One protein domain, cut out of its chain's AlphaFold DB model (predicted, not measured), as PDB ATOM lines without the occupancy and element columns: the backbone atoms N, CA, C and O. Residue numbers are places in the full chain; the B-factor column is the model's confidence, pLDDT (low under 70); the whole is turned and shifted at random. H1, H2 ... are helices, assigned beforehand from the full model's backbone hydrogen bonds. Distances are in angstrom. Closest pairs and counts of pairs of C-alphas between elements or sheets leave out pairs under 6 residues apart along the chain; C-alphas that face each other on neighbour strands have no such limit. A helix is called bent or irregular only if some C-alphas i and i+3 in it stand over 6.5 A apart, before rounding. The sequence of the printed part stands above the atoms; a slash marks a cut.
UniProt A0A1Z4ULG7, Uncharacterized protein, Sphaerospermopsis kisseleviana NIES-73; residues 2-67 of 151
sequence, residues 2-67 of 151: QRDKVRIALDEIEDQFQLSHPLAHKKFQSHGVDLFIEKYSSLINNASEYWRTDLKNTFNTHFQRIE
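Overview. This is residues 2 to 67 of the 151 residues of an uncharacterized protein of Sphaerospermopsis kisseleviana NIES-73 (UniProt A0A1Z4ULG7). Three helices fold back and forth as a zigzag, with H2 in the middle: H1 packs steeply across one side of it, and H3 runs back along another side to make a helical hairpin with it. H1 and H3 are apart, and H2 has a kink of 61 degrees near residue 33. The printed part has 66 residues with three named helices, in the order H1, H2, H3, and no named strand; the class is all helix. It is compact, with a radius of gyration of the C-alphas of 11.6 A, and the C-alphas span 32 by 25 by 18 A.

Arrangement. Begin with H1, residues 2 to 17, and go on over a short link of 8 residues to H2, residues 26 to 43. Look at Ala 9 and Lys 39, whose C-alphas are the closest of H1 and H2, 5.8 A apart; the two helices touch. They run opposite ways at a steep tilt of 48 degrees, and their centres are 9.4 A apart. A tight link of 5 residues then leads to H3, residues 49 to 63, which touches H2. Here the closest C-alphas are those of Ile 37 and Arg 52, 6.4 A apart. H2 and H3 run opposite ways at a shallow tilt of 29 degrees and form a helical hairpin, with their centres 10.7 A apart. H1 and H3 are apart. In H1 and H3 every pair of O i and N i+4 is within hydrogen-bond range; in H2, 11 of 14 such pairs are.

Along the chain. Find C-alpha 2 at (-2.742, 26.732, 27.854), where H1 begins; from there the helix runs 22.9 A to C-alpha 17. Next find C-alpha 26 at (-24.834, 17.666, 34.785), the first of H2, which runs 24.5 A to C-alpha 43. H2 is the longest helix by residues, with 18, and it is irregular: C-alphas 30 and 33 are 7.1 A apart, and its line is a rough one. H3 starts at C-alpha 49 and runs 21.2 A to C-alpha 63 at (-24.458, 26.364, 33.923).

Size, cuts and confidence. Follow the numbering from 2 to 67 and you will meet no cut. The two C-alphas farthest apart are those of Asn 45 and Glu 67, at 34.1 A, while the first and last printed C-alphas, those of Gln 2 and Glu 67, are 28.7 A apart. Neither of the links between the helices is long. The mean pLDDT of the printed part is 86.7; look for values under 70 at residues 2 to 3 and 45 to 46, where the model's confidence is low.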
ATOM      1  N   GLN A   2      -1.605  26.726  26.897       62.19
ATOM      2  CA  GLN A   2      -2.742  26.732  27.854       62.19
ATOM      3  C   GLN A   2      -3.879  25.765  27.470       62.19
ATOM      4  O   GLN A   2      -4.366  25.037  28.329       62.19
ATOM      5  N   ARG A   3      -4.246  25.678  26.179       66.81
ATOM      6  CA  ARG A   3      -5.228  24.689  25.675       66.81
ATOM      7  C   ARG A   3      -4.853  23.244  26.016       66.81
ATOM      8  O   ARG A   3      -5.733  22.448  26.314       66.81
ATOM      9  N   ASP A   4      -3.559  22.937  26.018       84.50
ATOM     10  CA  ASP A   4      -3.055  21.596  26.336       84.50
ATOM     11  C   ASP A   4      -3.301  21.249  27.811       84.50
ATOM     12  O   ASP A   4      -3.721  20.143  28.121       84.50
ATOM     13  N   LYS A   5      -3.144  22.223  28.720       86.88
ATOM     14  CA  LYS A   5      -3.421  22.051  30.156       86.88
ATOM     15  C   LYS A   5      -4.908  21.873  30.446       86.88
ATOM     16  O   LYS A   5      -5.265  21.069  31.299       86.88
ATOM     17  N   VAL A   6      -5.771  22.594  29.725       88.12
ATOM     18  CA  VAL A   6      -7.229  22.399  29.813       88.12
ATOM     19  C   VAL A   6      -7.591  20.981  29.393       88.12
ATOM     20  O   VAL A   6      -8.343  20.317  30.096       88.12
ATOM     21  N   ARG A   7      -7.026  20.503  28.278       89.25
ATOM     22  CA  ARG A   7      -7.270  19.142  27.799       89.25
ATOM     23  C   ARG A   7      -6.821  18.094  28.817       89.25
ATOM     24  O   ARG A   7      -7.625  17.248  29.161       89.25
ATOM     25  N   ILE A   8      -5.607  18.212  29.359       90.00
ATOM     26  CA  ILE A   8      -5.098  17.292  30.393       90.00
ATOM     27  C   ILE A   8      -6.045  17.238  31.601       90.00
ATOM     28  O   ILE A   8      -6.390  16.156  32.064       90.00
ATOM     29  N   ALA A   9      -6.507  18.394  32.087       89.62
ATOM     30  CA  ALA A   9      -7.445  18.439  33.205       89.62
ATOM     31  C   ALA A   9      -8.801  17.789  32.868       89.62
ATOM     32  O   ALA A   9      -9.406  17.172  33.737       89.62
ATOM     33  N   LEU A  10      -9.285  17.915  31.628       90.12
ATOM     34  CA  LEU A  10     -10.532  17.280  31.190       90.12
ATOM     35  C   LEU A  10     -10.386  15.770  30.985       90.12
ATOM     36  O   LEU A  10     -11.292  15.044  31.383       90.12
ATOM     37  N   ASP A  11      -9.266  15.315  30.424       89.75
ATOM     38  CA  ASP A  11      -8.978  13.893  30.214       89.75
ATOM     39  C   ASP A  11      -8.959  13.158  31.575       89.75
ATOM     40  O   ASP A  11      -9.607  12.128  31.740       89.75
ATOM     41  N   GLU A  12      -8.347  13.748  32.613       87.50
ATOM     42  CA  GLU A  12      -8.390  13.181  33.973       87.50
ATOM     43  C   GLU A  12      -9.807  13.122  34.568       87.50
ATOM     44  O   GLU A  12     -10.137  12.207  35.322       87.50
ATOM     45  N   ILE A  13     -10.657  14.106  34.271       88.94
ATOM     46  CA  ILE A  13     -12.046  14.152  34.754       88.94
ATOM     47  C   ILE A  13     -12.893  13.095  34.049       88.94
ATOM     48  O   ILE A  13     -13.723  12.446  34.690       88.94
ATOM     49  N   GLU A  14     -12.691  12.924  32.745       90.50
ATOM     50  CA  GLU A  14     -13.314  11.868  31.951       90.50
ATOM     51  C   GLU A  14     -12.957  10.488  32.519       90.50
ATOM     52  O   GLU A  14     -13.866   9.703  32.806       90.50
ATOM     53  N   ASP A  15     -11.679  10.255  32.833       88.94
ATOM     54  CA  ASP A  15     -11.203   9.023  33.469       88.94
ATOM     55  C   ASP A  15     -11.776   8.823  34.883       88.94
ATOM     56  O   ASP A  15     -12.240   7.733  35.226       88.94
ATOM     57  N   GLN A  16     -11.787   9.859  35.728       87.56
ATOM     58  CA  GLN A  16     -12.272   9.729  37.107       87.56
ATOM     59  C   GLN A  16     -13.782   9.511  37.192       87.56
ATOM     60  O   GLN A  16     -14.253   8.722  38.015       87.56
ATOM     61  N   PHE A  17     -14.563  10.210  36.368       85.56
ATOM     62  CA  PHE A  17     -16.019  10.103  36.416       85.56
ATOM     63  C   PHE A  17     -16.593   9.051  35.473       85.56
ATOM     64  O   PHE A  17     -17.796   8.782  35.595       85.56
ATOM     65  N   GLN A  18     -15.763   8.463  34.601       88.50
ATOM     66  CA  GLN A  18     -16.154   7.523  33.546       88.50
ATOM     67  C   GLN A  18     -17.285   8.110  32.686       88.50
ATOM     68  O   GLN A  18     -18.319   7.482  32.455       88.50
ATOM     69  N   LEU A  19     -17.116   9.374  32.286       84.50
ATOM     70  CA  LEU A  19     -18.095  10.144  31.519       84.50
ATOM     71  C   LEU A  19     -17.477  10.618  30.214       84.50
ATOM     72  O   LEU A  19     -16.587  11.464  30.232       84.50
ATOM     73  N   SER A  20     -18.042  10.173  29.097       86.00
ATOM     74  CA  SER A  20     -17.734  10.787  27.811       86.00
ATOM     75  C   SER A  20     -18.282  12.215  27.766       86.00
ATOM     76  O   SER A  20     -19.395  12.465  28.226       86.00
ATOM     77  N   HIS A  21     -17.510  13.156  27.220       88.12
ATOM     78  CA  HIS A  21     -17.885  14.575  27.119       88.12
ATOM     79  C   HIS A  21     -18.277  15.210  28.472       88.12
ATOM     80  O   HIS A  21     -19.406  15.687  28.633       88.12
ATOM     81  N   PRO A  22     -17.351  15.291  29.447       89.88
ATOM     82  CA  PRO A  22     -17.665  15.723  30.811       89.88
ATOM     83  C   PRO A  22     -18.357  17.092  30.867       89.88
ATOM     84  O   PRO A  22     -19.335  17.252  31.592       89.88
ATOM     85  N   LEU A  23     -17.940  18.054  30.037       91.19
ATOM     86  CA  LEU A  23     -18.523  19.404  29.987       91.19
ATOM     87  C   LEU A  23     -20.015  19.437  29.612       91.19
ATOM     88  O   LEU A  23     -20.709  20.389  29.963       91.19
ATOM     89  N   ALA A  24     -20.514  18.418  28.910       92.00
ATOM     90  CA  ALA A  24     -21.916  18.320  28.513       92.00
ATOM     91  C   ALA A  24     -22.791  17.639  29.580       92.00
ATOM     92  O   ALA A  24     -24.008  17.557  29.407       92.00
ATOM     93  N   HIS A  25     -22.203  17.148  30.676       92.50
ATOM     94  CA  HIS A  25     -22.916  16.396  31.701       92.50
ATOM     95  C   HIS A  25     -23.203  17.211  32.965       92.50
ATOM     96  O   HIS A  25     -22.327  17.847  33.545       92.50
ATOM     97  N   LYS A  26     -24.417  17.067  33.505       91.25
ATOM     98  CA  LYS A  26     -24.834  17.666  34.785       91.25
ATOM     99  C   LYS A  26     -23.932  17.250  35.951       91.25
ATOM    100  O   LYS A  26     -23.703  18.019  36.879       91.25
ATOM    101  N   LYS A  27     -23.380  16.034  35.901       89.06
ATOM    102  CA  LYS A  27     -22.442  15.529  36.913       89.06
ATOM    103  C   LYS A  27     -21.165  16.377  36.985       89.06
ATOM    104  O   LYS A  27     -20.641  16.559  38.083       89.06
ATOM    105  N   PHE A  28     -20.729  16.967  35.869       90.00
ATOM    106  CA  PHE A  28     -19.620  17.918  35.860       90.00
ATOM    107  C   PHE A  28     -19.979  19.218  36.585       90.00
ATOM    108  O   PHE A  28     -19.202  19.654  37.424       90.00
ATOM    109  N   GLN A  29     -21.174  19.778  36.369       87.31
ATOM    110  CA  GLN A  29     -21.642  20.950  37.125       87.31
ATOM    111  C   GLN A  29     -21.625  20.691  38.641       87.31
ATOM    112  O   GLN A  29     -21.189  21.542  39.407       87.31
ATOM    113  N   SER A  30     -22.112  19.527  39.081       83.94
ATOM    114  CA  SER A  30     -22.267  19.242  40.513       83.94
ATOM    115  C   SER A  30     -20.967  18.848  41.224       83.94
ATOM    116  O   SER A  30     -20.827  19.145  42.403       83.94
ATOM    117  N   HIS A  31     -20.044  18.162  40.540       83.00
ATOM    118  CA  HIS A  31     -18.851  17.576  41.176       83.00
ATOM    119  C   HIS A  31     -17.553  17.776  40.378       83.00
ATOM    120  O   HIS A  31     -16.465  17.653  40.931       83.00
ATOM    121  N   GLY A  32     -17.646  18.059  39.077       82.81
ATOM    122  CA  GLY A  32     -16.492  18.191  38.187       82.81
ATOM    123  C   GLY A  32     -15.849  19.574  38.191       82.81
ATOM    124  O   GLY A  32     -14.654  19.664  37.940       82.81
ATOM    125  N   VAL A  33     -16.592  20.641  38.512       88.62
ATOM    126  CA  VAL A  33     -16.058  22.016  38.538       88.62
ATOM    127  C   VAL A  33     -14.945  22.170  39.571       88.62
ATOM    128  O   VAL A  33     -13.878  22.678  39.242       88.62
ATOM    129  N   ASP A  34     -15.167  21.706  40.801       88.50
ATOM    130  CA  ASP A  34     -14.176  21.838  41.874       88.50
ATOM    131  C   ASP A  34     -12.903  21.048  41.555       88.50
ATOM    132  O   ASP A  34     -11.798  21.584  41.646       88.50
ATOM    133  N   LEU A  35     -13.069  19.817  41.063       87.69
ATOM    134  CA  LEU A  35     -11.959  18.985  40.610       87.69
ATOM    135  C   LEU A  35     -11.211  19.625  39.430       87.69
ATOM    136  O   LEU A  35      -9.983  19.661  39.422       87.69
ATOM    137  N   PHE A  36     -11.930  20.172  38.447       90.00
ATOM    138  CA  PHE A  36     -11.324  20.872  37.314       90.00
ATOM    139  C   PHE A  36     -10.491  22.062  37.775       90.00
ATOM    140  O   PHE A  36      -9.355  22.223  37.334       90.00
ATOM    141  N   ILE A  37     -11.030  22.880  38.678       89.50
ATOM    142  CA  ILE A  37     -10.331  24.049  39.211       89.50
ATOM    143  C   ILE A  37      -9.078  23.614  39.970       89.50
ATOM    144  O   ILE A  37      -8.020  24.212  39.768       89.50
ATOM    145  N   GLU A  38      -9.157  22.573  40.798       87.75
ATOM    146  CA  GLU A  38      -8.014  22.029  41.537       87.75
ATOM    147  C   GLU A  38      -6.899  21.562  40.588       87.75
ATOM    148  O   GLU A  38      -5.750  22.005  40.701       87.75
ATOM    149  N   LYS A  39      -7.252  20.734  39.600       86.38
ATOM    150  CA  LYS A  39      -6.316  20.165  38.622       86.38
ATOM    151  C   LYS A  39      -5.727  21.216  37.698       86.38
ATOM    152  O   LYS A  39      -4.521  21.271  37.495       86.38
ATOM    153  N   TYR A  40      -6.553  22.106  37.166       86.31
ATOM    154  CA  TYR A  40      -6.059  23.166  36.301       86.31
ATOM    155  C   TYR A  40      -5.146  24.135  37.063       86.31
ATOM    156  O   TYR A  40      -4.114  24.556  36.538       86.31
ATOM    157  N   SER A  41      -5.471  24.431  38.327       86.00
ATOM    158  CA  SER A  41      -4.648  25.282  39.191       86.00
ATOM    159  C   SER A  41      -3.245  24.717  39.416       86.00
ATOM    160  O   SER A  41      -2.280  25.484  39.397       86.00
ATOM    161  N   SER A  42      -3.117  23.398  39.605       85.19
ATOM    162  CA  SER A  42      -1.810  22.753  39.781       85.19
ATOM    163  C   SER A  42      -0.963  22.809  38.504       85.19
ATOM    164  O   SER A  42       0.252  22.957  38.578       85.19
ATOM    165  N   LEU A  43      -1.594  22.795  37.325       83.00
ATOM    166  CA  LEU A  43      -0.902  22.862  36.035       83.00
ATOM    167  C   LEU A  43      -0.388  24.265  35.683       83.00
ATOM    168  O   LEU A  43       0.567  24.394  34.909       83.00
ATOM    169  N   ILE A  44      -1.020  25.338  36.172       82.69
ATOM    170  CA  ILE A  44      -0.659  26.722  35.808       82.69
ATOM    171  C   ILE A  44       0.303  27.412  36.785       82.69
ATOM    172  O   ILE A  44       0.684  28.548  36.519       82.69
ATOM    173  N   ASN A  45       0.760  26.727  37.843       67.81
ATOM    174  CA  ASN A  45       1.806  27.183  38.775       67.81
ATOM    175  C   ASN A  45       1.636  28.625  39.311       67.81
ATOM    176  O   ASN A  45       2.652  29.247  39.578       67.81
ATOM    177  N   ASN A  46       0.411  29.178  39.427       65.00
ATOM    178  CA  ASN A  46       0.140  30.535  39.970       65.00
ATOM    179  C   ASN A  46      -1.370  30.859  40.141       65.00
ATOM    180  O   ASN A  46      -1.811  31.992  39.958       65.00
ATOM    181  N   ALA A  47      -2.203  29.871  40.472       74.56
ATOM    182  CA  ALA A  47      -3.632  30.095  40.704       74.56
ATOM    183  C   ALA A  47      -3.883  30.714  42.095       74.56
ATOM    184  O   ALA A  47      -3.640  30.058  43.108       74.56
ATOM    185  N   SER A  48      -4.379  31.955  42.155       83.56
ATOM    186  CA  SER A  48      -4.791  32.586  43.420       83.56
ATOM    187  C   SER A  48      -6.148  32.052  43.905       83.56
ATOM    188  O   SER A  48      -6.967  31.596  43.106       83.56
ATOM    189  N   GLU A  49      -6.418  32.145  45.211       84.56
ATOM    190  CA  GLU A  49      -7.737  31.819  45.793       84.56
ATOM    191  C   GLU A  49      -8.869  32.658  45.177       84.56
ATOM    192  O   GLU A  49      -9.963  32.156  44.911       84.56
ATOM    193  N   TYR A  50      -8.577  33.929  44.881       86.44
ATOM    194  CA  TYR A  50      -9.499  34.817  44.178       86.44
ATOM    195  C   TYR A  50      -9.860  34.266  42.793       86.44
ATOM    196  O   TYR A  50     -11.038  34.135  42.482       86.44
ATOM    197  N   TRP A  51      -8.862  33.855  42.004       86.94
ATOM    198  CA  TRP A  51      -9.071  33.252  40.684       86.94
ATOM    199  C   TRP A  51      -9.926  31.979  40.743       86.94
ATOM    200  O   TRP A  51     -10.806  31.793  39.907       86.94
ATOM    201  N   ARG A  52      -9.702  31.102  41.732       85.81
ATOM    202  CA  ARG A  52     -10.499  29.872  41.892       85.81
ATOM    203  C   ARG A  52     -11.968  30.185  42.156       85.81
ATOM    204  O   ARG A  52     -12.849  29.567  41.563       85.81
ATOM    205  N   THR A  53     -12.210  31.145  43.044       88.44
ATOM    206  CA  THR A  53     -13.559  31.579  43.415       88.44
ATOM    207  C   THR A  53     -14.260  32.247  42.237       88.44
ATOM    208  O   THR A  53     -15.407  31.918  41.941       88.44
ATOM    209  N   ASP A  54     -13.557  33.139  41.542       89.00
ATOM    210  CA  ASP A  54     -14.059  33.830  40.357       89.00
ATOM    211  C   ASP A  54     -14.444  32.830  39.259       89.00
ATOM    212  O   ASP A  54     -15.597  32.794  38.835       89.00
ATOM    213  N   LEU A  55     -13.543  31.900  38.925       88.75
ATOM    214  CA  LEU A  55     -13.800  30.866  37.925       88.75
ATOM    215  C   LEU A  55     -14.991  29.970  38.305       88.75
ATOM    216  O   LEU A  55     -15.811  29.629  37.449       88.75
ATOM    217  N   LYS A  56     -15.124  29.600  39.586       89.12
ATOM    218  CA  LYS A  56     -16.276  28.827  40.078       89.12
ATOM    219  C   LYS A  56     -17.588  29.592  39.887       89.12
ATOM    220  O   LYS A  56     -18.583  29.003  39.461       89.12
ATOM    221  N   ASN A  57     -17.591  30.895  40.156       89.50
ATOM    222  CA  ASN A  57     -18.756  31.747  39.932       89.50
ATOM    223  C   ASN A  57     -19.090  31.856  38.441       89.50
ATOM    224  O   ASN A  57     -20.256  31.696  38.081       89.50
ATOM    225  N   THR A  58     -18.089  32.023  37.570       89.69
ATOM    226  CA  THR A  58     -18.276  32.016  36.110       89.69
ATOM    227  C   THR A  58     -18.943  30.724  35.646       89.69
ATOM    228  O   THR A  58     -19.956  30.778  34.944       89.69
ATOM    229  N   PHE A  59     -18.438  29.563  36.082       90.62
ATOM    230  CA  PHE A  59     -19.043  28.269  35.767       90.62
ATOM    231  C   PHE A  59     -20.498  28.199  36.228       90.62
ATOM    232  O   PHE A  59     -21.364  27.822  35.442       90.62
ATOM    233  N   ASN A  60     -20.791  28.595  37.468       88.12
ATOM    234  CA  ASN A  60     -22.152  28.567  38.000       88.12
ATOM    235  C   ASN A  60     -23.115  29.433  37.174       88.12
ATOM    236  O   ASN A  60     -24.191  28.956  36.812       88.12
ATOM    237  N   THR A  61     -22.714  30.656  36.819       89.69
ATOM    238  CA  THR A  61     -23.498  31.556  35.956       89.69
ATOM    239  C   THR A  61     -23.759  30.936  34.583       89.69
ATOM    240  O   THR A  61     -24.875  30.992  34.070       89.69
ATOM    241  N   HIS A  62     -22.756  30.283  33.993       90.81
ATOM    242  CA  HIS A  62     -22.891  29.653  32.681       90.81
ATOM    243  C   HIS A  62     -23.733  28.373  32.733       90.81
ATOM    244  O   HIS A  62     -24.547  28.135  31.844       90.81
ATOM    245  N   PHE A  63     -23.629  27.563  33.789       91.06
ATOM    246  CA  PHE A  63     -24.458  26.364  33.923       91.06
ATOM    247  C   PHE A  63     -25.939  26.674  34.146       91.06
ATOM    248  O   PHE A  63     -26.782  25.875  33.748       91.06
ATOM    249  N   GLN A  64     -26.287  27.840  34.701       90.62
ATOM    250  CA  GLN A  64     -27.684  28.298  34.764       90.62
ATOM    251  C   GLN A  64     -28.312  28.494  33.371       90.62
ATOM    252  O   GLN A  64     -29.536  28.547  33.244       90.62
ATOM    253  N   ARG A  65     -27.487  28.571  32.318       92.88
ATOM    254  CA  ARG A  65     -27.910  28.676  30.918       92.88
ATOM    255  C   ARG A  65     -28.119  27.336  30.228       92.88
ATOM    256  O   ARG A  65     -28.497  27.331  29.061       92.88
ATOM    257  N   ILE A  66     -27.879  26.215  30.903       94.81
ATOM    258  CA  ILE A  66     -27.980  24.884  30.306       94.81
ATOM    259  C   ILE A  66     -29.133  24.118  30.953       94.81
ATOM    260  O   ILE A  66     -29.217  24.009  32.174       94.81
ATOM    261  N   GLU A  67     -30.015  23.547  30.130       94.81
ATOM    262  CA  GLU A  67     -30.955  22.522  30.589       94.81
ATOM    263  C   GLU A  67     -30.417  21.137  30.261       94.81
ATOM    264  O   GLU A  67     -29.988  20.857  29.137       94.81
TER     265      GLU A  67